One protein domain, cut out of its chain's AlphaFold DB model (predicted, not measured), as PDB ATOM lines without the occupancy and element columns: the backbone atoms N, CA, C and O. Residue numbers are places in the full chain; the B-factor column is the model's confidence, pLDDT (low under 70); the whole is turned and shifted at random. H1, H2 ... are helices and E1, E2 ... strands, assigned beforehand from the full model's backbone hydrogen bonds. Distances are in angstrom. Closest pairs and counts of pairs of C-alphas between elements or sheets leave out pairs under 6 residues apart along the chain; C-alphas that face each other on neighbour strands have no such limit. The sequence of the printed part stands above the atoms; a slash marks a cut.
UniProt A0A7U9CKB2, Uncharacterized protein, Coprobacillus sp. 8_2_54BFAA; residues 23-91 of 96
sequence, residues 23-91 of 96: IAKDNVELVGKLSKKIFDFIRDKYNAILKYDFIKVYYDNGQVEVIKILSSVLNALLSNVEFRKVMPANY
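This is residues 23 to 91 of the 96 residues of an uncharacterized protein of Coprobacillus sp. 8_2_54BFAA (UniProt A0A7U9CKB2). A flat, mostly helical layout has helix H3 in the middle, the longer helix H1 packed along one side of it, and a small sheet of two strands, E1 and E2, beyond its other side. The short helix H2 follows H1 at one corner, and residues 85 to 91 run on past E2. The 69 printed residues have three named helices and two named strands in the order H1, H2, E1, H3, E2; the sheet is E1 beside E2, parallel. The whole is only just loose, close to compact, with a radius of gyration of the C-alphas of 13.5 A and spans of 38 by 33 by 14 A.

H1, residues 27 to 44, begins with C-alpha 27 at (-34.693, 12.057, 40.606) and is 25.9 A long. H2 is residues 46 to 49, 5.1 A. E1 is residues 55 to 58, 9.8 A. H3, residues 64 to 77, is 20.3 A long. E2, residues 81 to 84, is 9.6 A long and ends with C-alpha 84 at (-58.215, 0.569, 38.399).

H1 and H3 touch, the closest C-alphas being those of Ser 35 and Ile 69, 5.7 A apart. They run the same way at a tilt of 37 degrees, only just steep. H1 is apart from both strands. E1, H3 and E2 form a strand-helix-strand unit, two parallel neighbour strands with a helix between them in the chain, and its crossover is right-handed. Across the strands, N 57 and O 82 are 2.9 A apart and N 82 and O 55 are 2.8 A apart, within hydrogen-bond range. The closest C-alphas of H3 and E2 are those of Asn 75 and Val 81, 6.5 A. H1 and H2 meet only through their link. In H1 and H3 every O i to N i+4 pair is within hydrogen-bond range; H2 is too short for such a pair.

The C-alphas farthest apart, those of Lys 25 and Ala 89, are 40.4 A apart. The printed part has no cut, and its four links are tight. The mean pLDDT of the printed part is 90.0; residues 86 to 91 are under 70.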
ATOM      1  N   ILE A  23     -25.771   6.164  40.069       83.25
ATOM      2  CA  ILE A  23     -25.429   6.559  38.698       83.25
ATOM      3  C   ILE A  23     -26.389   7.644  38.184       83.25
ATOM      4  O   ILE A  23     -26.065   8.358  37.239       83.25
ATOM      5  N   ALA A  24     -27.585   7.770  38.764       86.62
ATOM      6  CA  ALA A  24     -28.507   8.856  38.445       86.62
ATOM      7  C   ALA A  24     -28.099  10.132  39.198       86.62
ATOM      8  O   ALA A  24     -27.909  10.102  40.410       86.62
ATOM      9  N   LYS A  25     -27.977  11.251  38.479       86.19
ATOM     10  CA  LYS A  25     -27.600  12.549  39.055       86.19
ATOM     11  C   LYS A  25     -28.693  13.115  39.953       86.19
ATOM     12  O   LYS A  25     -28.399  13.730  40.973       86.19
ATOM     13  N   ASP A  26     -29.945  12.910  39.565       89.50
ATOM     14  CA  ASP A  26     -31.117  13.386  40.282       89.50
ATOM     15  C   ASP A  26     -32.326  12.452  40.077       89.50
ATOM     16  O   ASP A  26     -32.283  11.451  39.352       89.50
ATOM     17  N   ASN A  27     -33.434  12.788  40.742       88.12
ATOM     18  CA  ASN A  27     -34.693  12.057  40.606       88.12
ATOM     19  C   ASN A  27     -35.275  12.128  39.187       88.12
ATOM     20  O   ASN A  27     -35.968  11.201  38.776       88.12
ATOM     21  N   VAL A  28     -35.004  13.197  38.433       91.12
ATOM     22  CA  VAL A  28     -35.524  13.362  37.070       91.12
ATOM     23  C   VAL A  28     -34.863  12.349  36.139       91.12
ATOM     24  O   VAL A  28     -35.555  11.647  35.400       91.12
ATOM     25  N   GLU A  29     -33.543  12.195  36.221       93.38
ATOM     26  CA  GLU A  29     -32.795  11.192  35.468       93.38
ATOM     27  C   GLU A  29     -33.214   9.770  35.863       93.38
ATOM     28  O   GLU A  29     -33.360   8.902  34.998       93.38
ATOM     29  N   LEU A  30     -33.455   9.523  37.155       92.44
ATOM     30  CA  LEU A  30     -33.921   8.223  37.636       92.44
ATOM     31  C   LEU A  30     -35.296   7.860  37.060       92.44
ATOM     32  O   LEU A  30     -35.465   6.761  36.523       92.44
ATOM     33  N   VAL A  31     -36.248   8.794  37.116       92.69
ATOM     34  CA  VAL A  31     -37.577   8.645  36.509       92.69
ATOM     35  C   VAL A  31     -37.450   8.432  35.002       92.69
ATOM     36  O   VAL A  31     -38.064   7.512  34.471       92.69
ATOM     37  N   GLY A  32     -36.607   9.202  34.310       93.94
ATOM     38  CA  GLY A  32     -36.371   9.049  32.873       93.94
ATOM     39  C   GLY A  32     -35.828   7.668  32.492       93.94
ATOM     40  O   GLY A  32     -36.346   7.028  31.573       93.94
ATOM     41  N   LYS A  33     -34.827   7.161  33.226       94.56
ATOM     42  CA  LYS A  33     -34.262   5.816  33.013       94.56
ATOM     43  C   LYS A  33     -35.294   4.718  33.259       94.56
ATOM     44  O   LYS A  33     -35.354   3.761  32.485       94.56
ATOM     45  N   LEU A  34     -36.104   4.852  34.310       94.88
ATOM     46  CA  LEU A  34     -37.145   3.880  34.635       94.88
ATOM     47  C   LEU A  34     -38.265   3.885  33.584       94.88
ATOM     48  O   LEU A  34     -38.627   2.824  33.079       94.88
ATOM     49  N   SER A  35     -38.738   5.070  33.184       95.81
ATOM     50  CA  SER A  35     -39.721   5.244  32.107       95.81
ATOM     51  C   SER A  35     -39.261   4.600  30.808       95.81
ATOM     52  O   SER A  35     -40.033   3.878  30.186       95.81
ATOM     53  N   LYS A  36     -37.996   4.808  30.416       96.00
ATOM     54  CA  LYS A  36     -37.440   4.216  29.196       96.00
ATOM     55  C   LYS A  36     -37.455   2.687  29.241       96.00
ATOM     56  O   LYS A  36     -37.899   2.059  28.291       96.00
ATOM     57  N   LYS A  37     -37.037   2.087  30.360       96.62
ATOM     58  CA  LYS A  37     -37.053   0.624  30.521       96.62
ATOM     59  C   LYS A  37     -38.465   0.039  30.412       96.62
ATOM     60  O   LYS A  37     -38.647  -0.985  29.760       96.62
ATOM     61  N   ILE A  38     -39.456   0.695  31.019       96.19
ATOM     62  CA  ILE A  38     -40.861   0.271  30.931       96.19
ATOM     63  C   ILE A  38     -41.384   0.452  29.500       96.19
ATOM     64  O   ILE A  38     -42.040  -0.440  28.972       96.19
ATOM     65  N   PHE A  39     -41.063   1.574  28.852       97.00
ATOM     66  CA  PHE A  39     -41.429   1.842  27.462       97.00
ATOM     67  C   PHE A  39     -40.902   0.755  26.520       97.00
ATOM     68  O   PHE A  39     -41.676   0.188  25.749       97.00
ATOM     69  N   ASP A  40     -39.613   0.428  26.617       96.75
ATOM     70  CA  ASP A  40     -38.973  -0.578  25.770       96.75
ATOM     71  C   ASP A  40     -39.616  -1.963  25.974       96.75
ATOM     72  O   ASP A  40     -39.906  -2.656  25.001       96.75
ATOM     73  N   PHE A  41     -39.945  -2.327  27.220       96.19
ATOM     74  CA  PHE A  41     -40.653  -3.574  27.537       96.19
ATOM     75  C   PHE A  41     -42.056  -3.645  26.921       96.19
ATOM     76  O   PHE A  41     -42.437  -4.663  26.343       96.19
ATOM     77  N   ILE A  42     -42.842  -2.568  27.028       95.31
ATOM     78  CA  ILE A  42     -44.185  -2.529  26.435       95.31
ATOM     79  C   ILE A  42     -44.094  -2.577  24.911       95.31
ATOM     80  O   ILE A  42     -44.900  -3.258  24.279       95.31
ATOM     81  N   ARG A  43     -43.102  -1.903  24.318       95.81
ATOM     82  CA  ARG A  43     -42.873  -1.913  22.871       95.81
ATOM     83  C   ARG A  43     -42.507  -3.304  22.352       95.81
ATOM     84  O   ARG A  43     -43.040  -3.710  21.325       95.81
ATOM     85  N   ASP A  44     -41.653  -4.035  23.061       96.19
ATOM     86  CA  ASP A  44     -41.290  -5.418  22.719       96.19
ATOM     87  C   ASP A  44     -42.519  -6.345  22.724       96.19
ATOM     88  O   ASP A  44     -42.728  -7.150  21.817       96.19
ATOM     89  N   LYS A  45     -43.424  -6.146  23.691       93.62
ATOM     90  CA  LYS A  45     -44.672  -6.918  23.812       93.62
ATOM     91  C   LYS A  45     -45.861  -6.323  23.060       93.62
ATOM     92  O   LYS A  45     -46.965  -6.865  23.139       93.62
ATOM     93  N   TYR A  46     -45.660  -5.246  22.307       93.88
ATOM     94  CA  TYR A  46     -46.744  -4.434  21.756       93.88
ATOM     95  C   TYR A  46     -47.718  -5.246  20.897       93.88
ATOM     96  O   TYR A  46     -48.924  -5.218  21.128       93.88
ATOM     97  N   ASN A  47     -47.198  -6.068  19.982       93.62
ATOM     98  CA  ASN A  47     -48.017  -6.913  19.106       93.62
ATOM     99  C   ASN A  47     -48.835  -7.970  19.866       93.62
ATOM    100  O   ASN A  47     -49.883  -8.397  19.387       93.62
ATOM    101  N   ALA A  48     -48.363  -8.427  21.030       92.38
ATOM    102  CA  ALA A  48     -49.128  -9.333  21.880       92.38
ATOM    103  C   ALA A  48     -50.235  -8.576  22.626       92.38
ATOM    104  O   ALA A  48     -51.360  -9.062  22.699       92.38
ATOM    105  N   ILE A  49     -49.928  -7.373  23.120       91.75
ATOM    106  CA  ILE A  49     -50.872  -6.510  23.838       91.75
ATOM    107  C   ILE A  49     -52.004  -6.029  22.916       91.75
ATOM    108  O   ILE A  49     -53.158  -6.016  23.335       91.75
ATOM    109  N   LEU A  50     -51.713  -5.716  21.648       89.50
ATOM    110  CA  LEU A  50     -52.712  -5.269  20.664       89.50
ATOM    111  C   LEU A  50     -53.813  -6.294  20.356       89.50
ATOM    112  O   LEU A  50     -54.820  -5.942  19.752       89.50
ATOM    113  N   LYS A  51     -53.647  -7.558  20.756       93.12
ATOM    114  CA  LYS A  51     -54.676  -8.596  20.583       93.12
ATOM    115  C   LYS A  51     -55.838  -8.460  21.572       93.12
ATOM    116  O   LYS A  51     -56.793  -9.224  21.473       93.12
ATOM    117  N   TYR A  52     -55.738  -7.550  22.539       92.50
ATOM    118  CA  TYR A  52     -56.730  -7.351  23.588       92.50
ATOM    119  C   TYR A  52     -57.440  -6.003  23.425       92.50
ATOM    120  O   TYR A  52     -56.796  -4.984  23.197       92.50
ATOM    121  N   ASP A  53     -58.759  -5.991  23.628       92.75
ATOM    122  CA  ASP A  53     -59.580  -4.778  23.475       92.75
ATOM    123  C   ASP A  53     -59.386  -3.755  24.608       92.75
ATOM    124  O   ASP A  53     -59.555  -2.549  24.412       92.75
ATOM    125  N   PHE A  54     -59.055  -4.246  25.809       92.75
ATOM    126  CA  PHE A  54     -58.943  -3.451  27.032       92.75
ATOM    127  C   PHE A  54     -57.730  -3.858  27.855       92.75
ATOM    128  O   PHE A  54     -57.519  -5.042  28.140       92.75
ATOM    129  N   ILE A  55     -56.996  -2.859  28.338       93.25
ATOM    130  CA  ILE A  55     -55.786  -3.057  29.132       93.25
ATOM    131  C   ILE A  55     -56.044  -2.516  30.532       93.25
ATOM    132  O   ILE A  55     -56.159  -1.311  30.742       93.25
ATOM    133  N   LYS A  56     -56.156  -3.417  31.509       92.88
ATOM    134  CA  LYS A  56     -56.444  -3.059  32.904       92.88
ATOM    135  C   LYS A  56     -55.153  -2.968  33.696       92.88
ATOM    136  O   LYS A  56     -54.435  -3.958  33.822       92.88
ATOM    137  N   VAL A  57     -54.895  -1.799  34.269       92.38
ATOM    138  CA  VAL A  57     -53.707  -1.547  35.086       92.38
ATOM    139  C   VAL A  57     -54.105  -1.537  36.550       92.38
ATOM    140  O   VAL A  57     -54.922  -0.724  36.987       92.38
ATOM    141  N   TYR A  58     -53.507  -2.453  37.305       89.94
ATOM    142  CA  TYR A  58     -53.697  -2.595  38.740       89.94
ATOM    143  C   TYR A  58     -52.451  -2.078  39.456       89.94
ATOM    144  O   TYR A  58     -51.389  -2.691  39.377       89.94
ATOM    145  N   TYR A  59     -52.583  -0.942  40.137       89.31
ATOM    146  CA  TYR A  59     -51.528  -0.355  40.960       89.31
ATOM    147  C   TYR A  59     -52.152   0.303  42.194       89.31
ATOM    148  O   TYR A  59     -53.205   0.938  42.107       89.31
ATOM    149  N   ASP A  60     -51.520   0.133  43.349       84.94
ATOM    150  CA  ASP A  60     -52.027   0.581  44.652       84.94
ATOM    151  C   ASP A  60     -51.744   2.063  44.952       84.94
ATOM    152  O   ASP A  60     -52.219   2.592  45.956       84.94
ATOM    153  N   ASN A  61     -51.033   2.756  44.056       83.81
ATOM    154  CA  ASN A  61     -50.537   4.123  44.240       83.81
ATOM    155  C   ASN A  61     -49.522   4.274  45.386       83.81
ATOM    156  O   ASN A  61     -49.402   5.367  45.937       83.81
ATOM    157  N   GLY A  62     -48.754   3.228  45.722       85.25
ATOM    158  CA  GLY A  62     -47.756   3.281  46.798       85.25
ATOM    159  C   GLY A  62     -46.653   4.335  46.606       85.25
ATOM    160  O   GLY A  62     -46.086   4.823  47.579       85.25
ATOM    161  N   GLN A  63     -46.365   4.721  45.358       89.38
ATOM    162  CA  GLN A  63     -45.455   5.819  45.000       89.38
ATOM    163  C   GLN A  63     -46.037   6.658  43.855       89.38
ATOM    164  O   GLN A  63     -46.437   6.107  42.820       89.38
ATOM    165  N   VAL A  64     -46.048   7.984  44.030       90.06
ATOM    166  CA  VAL A  64     -46.642   8.957  43.090       90.06
ATOM    167  C   VAL A  64     -45.866   9.015  41.771       90.06
ATOM    168  O   VAL A  64     -46.441   9.183  40.697       90.06
ATOM    169  N   GLU A  65     -44.553   8.848  41.823       90.50
ATOM    170  CA  GLU A  65     -43.668   8.852  40.664       90.50
ATOM    171  C   GLU A  65     -43.971   7.659  39.754       90.50
ATOM    172  O   GLU A  65     -44.092   7.819  38.543       90.50
ATOM    173  N   VAL A  66     -44.189   6.477  40.332       91.00
ATOM    174  CA  VAL A  66     -44.482   5.253  39.574       91.00
ATOM    175  C   VAL A  66     -45.825   5.354  38.855       91.00
ATOM    176  O   VAL A  66     -45.896   5.026  37.673       91.00
ATOM    177  N   ILE A  67     -46.880   5.863  39.507       93.06
ATOM    178  CA  ILE A  67     -48.175   6.042  38.825       93.06
ATOM    179  C   ILE A  67     -48.065   7.045  37.669       93.06
ATOM    180  O   ILE A  67     -48.657   6.822  36.615       93.06
ATOM    181  N   LYS A  68     -47.260   8.109  37.812       93.50
ATOM    182  CA  LYS A  68     -46.993   9.058  36.718       93.50
ATOM    183  C   LYS A  68     -46.271   8.386  35.550       93.50
ATOM    184  O   LYS A  68     -46.671   8.597  34.408       93.50
ATOM    185  N   ILE A  69     -45.260   7.559  35.826       95.25
ATOM    186  CA  ILE A  69     -44.532   6.802  34.797       95.25
ATOM    187  C   ILE A  69     -45.475   5.846  34.066       95.25
ATOM    188  O   ILE A  69     -45.545   5.884  32.841       95.25
ATOM    189  N   LEU A  70     -46.228   5.025  34.804       95.06
ATOM    190  CA  LEU A  70     -47.175   4.076  34.218       95.06
ATOM    191  C   LEU A  70     -48.220   4.799  33.369       95.06
ATOM    192  O   LEU A  70     -48.456   4.409  32.232       95.06
ATOM    193  N   SER A  71     -48.811   5.878  33.890       94.25
ATOM    194  CA  SER A  71     -49.796   6.672  33.152       94.25
ATOM    195  C   SER A  71     -49.201   7.275  31.882       94.25
ATOM    196  O   SER A  71     -49.791   7.149  30.813       94.25
ATOM    197  N   SER A  72     -48.012   7.874  31.962       95.25
ATOM    198  CA  SER A  72     -47.365   8.489  30.804       95.25
ATOM    199  C   SER A  72     -46.984   7.462  29.738       95.25
ATOM    200  O   SER A  72     -47.288   7.674  28.569       95.25
ATOM    201  N   VAL A  73     -46.343   6.356  30.120       96.75
ATOM    202  CA  VAL A  73     -45.849   5.355  29.164       96.75
ATOM    203  C   VAL A  73     -47.002   4.565  28.547       96.75
ATOM    204  O   VAL A  73     -47.045   4.400  27.330       96.75
ATOM    205  N   LEU A  74     -47.947   4.088  29.363       95.69
ATOM    206  CA  LEU A  74     -49.020   3.221  28.875       95.69
ATOM    207  C   LEU A  74     -50.017   3.992  28.011       95.69
ATOM    208  O   LEU A  74     -50.359   3.501  26.945       95.69
ATOM    209  N   ASN A  75     -50.422   5.207  28.402       94.50
ATOM    210  CA  ASN A  75     -51.338   6.009  27.578       94.50
ATOM    211  C   ASN A  75     -50.680   6.534  26.292       94.50
ATOM    212  O   ASN A  75     -51.385   6.837  25.334       94.50
ATOM    213  N   ALA A  76     -49.349   6.656  26.250       94.75
ATOM    214  CA  ALA A  76     -48.643   7.038  25.028       94.75
ATOM    215  C   ALA A  76     -48.531   5.884  24.021       94.75
ATOM    216  O   ALA A  76     -48.491   6.126  22.816       94.75
ATOM    217  N   LEU A  77     -48.436   4.641  24.503       94.25
ATOM    218  CA  LEU A  77     -48.206   3.470  23.658       94.25
ATOM    219  C   LEU A  77     -49.481   2.702  23.314       94.25
ATOM    220  O   LEU A  77     -49.557   2.105  22.245       94.25
ATOM    221  N   LEU A  78     -50.453   2.665  24.220       93.94
ATOM    222  CA  LEU A  78     -51.570   1.728  24.181       93.94
ATOM    223  C   LEU A  78     -52.901   2.483  24.111       93.94
ATOM    224  O   LEU A  78     -53.073   3.533  24.726       93.94
ATOM    225  N   SER A  79     -53.867   1.913  23.395       87.94
ATOM    226  CA  SER A  79     -55.260   2.363  23.412       87.94
ATOM    227  C   SER A  79     -56.039   1.676  24.541       87.94
ATOM    228  O   SER A  79     -55.687   0.584  24.983       87.94
ATOM    229  N   ASN A  80     -57.115   2.309  25.019       90.62
ATOM    230  CA  ASN A  80     -58.068   1.725  25.979       90.62
ATOM    231  C   ASN A  80     -57.441   1.216  27.296       90.62
ATOM    232  O   ASN A  80     -57.804   0.152  27.811       90.62
ATOM    233  N   VAL A  81     -56.504   1.989  27.854       94.69
ATOM    234  CA  VAL A  81     -55.902   1.720  29.167       94.69
ATOM    235  C   VAL A  81     -56.833   2.196  30.285       94.69
ATOM    236  O   VAL A  81     -57.160   3.376  30.385       94.69
ATOM    237  N   GLU A  82     -57.232   1.279  31.164       93.19
ATOM    238  CA  GLU A  82     -58.071   1.557  32.330       93.19
ATOM    239  C   GLU A  82     -57.252   1.370  33.617       93.19
ATOM    240  O   GLU A  82     -56.923   0.246  34.011       93.19
ATOM    241  N   PHE A  83     -56.949   2.471  34.304       91.44
ATOM    242  CA  PHE A  83     -56.338   2.423  35.632       91.44
ATOM    243  C   PHE A  83     -57.403   2.129  36.684       91.44
ATOM    244  O   PHE A  83     -58.293   2.940  36.938       91.44
ATOM    245  N   ARG A  84     -57.292   0.971  37.338       87.44
ATOM    246  CA  ARG A  84     -58.215   0.569  38.399       87.44
ATOM    247  C   ARG A  84     -57.594   0.823  39.757       87.44
ATOM    248  O   ARG A  84     -56.667   0.133  40.174       87.44
ATOM    249  N   LYS A  85     -58.172   1.780  40.482       75.88
ATOM    250  CA  LYS A  85     -57.910   1.946  41.909       75.88
ATOM    251  C   LYS A  85     -58.647   0.837  42.651       75.88
ATOM    252  O   LYS A  85     -59.875   0.829  42.705       75.88
ATOM    253  N   VAL A  86     -57.908  -0.125  43.189       69.62
ATOM    254  CA  VAL A  86     -58.509  -1.254  43.905       69.62
ATOM    255  C   VAL A  86     -58.284  -1.076  45.394       69.62
ATOM    256  O   VAL A  86     -57.149  -0.960  45.844       69.62
ATOM    257  N   MET A  87     -59.372  -1.040  46.164       67.25
ATOM    258  CA  MET A  87     -59.294  -1.142  47.618       67.25
ATOM    259  C   MET A  87     -59.214  -2.619  48.019       67.25
ATOM    260  O   MET A  87     -59.846  -3.440  47.354       67.25
ATOM    261  N   PRO A  88     -58.518  -2.965  49.115       65.12
ATOM    262  CA  PRO A  88     -58.528  -4.299  49.715       65.12
ATOM    263  C   PRO A  88     -59.898  -4.996  49.704       65.12
ATOM    264  O   PRO A  88     -60.023  -6.118  49.225       65.12
ATOM    265  N   ALA A  89     -60.952  -4.278  50.104       68.81
ATOM    266  CA  ALA A  89     -62.328  -4.776  50.151       68.81
ATOM    267  C   ALA A  89     -62.918  -5.191  48.785       68.81
ATOM    268  O   ALA A  89     -63.877  -5.956  48.737       68.81
ATOM    269  N   ASN A  90     -62.345  -4.719  47.673       67.81
ATOM    270  CA  ASN A  90     -62.801  -5.033  46.317       67.81
ATOM    271  C   ASN A  90     -62.177  -6.328  45.770       67.81
ATOM    272  O   ASN A  90     -62.574  -6.798  44.699       67.81
ATOM    273  N   TYR A  91     -61.209  -6.927  46.472       65.81
ATOM    274  CA  TYR A  91     -60.695  -8.240  46.106       65.81
ATOM    275  C   TYR A  91     -61.632  -9.325  46.637       65.81
ATOM    276  O   TYR A  91     -61.791  -9.490  47.843       65.81
TER     277      TYR A  91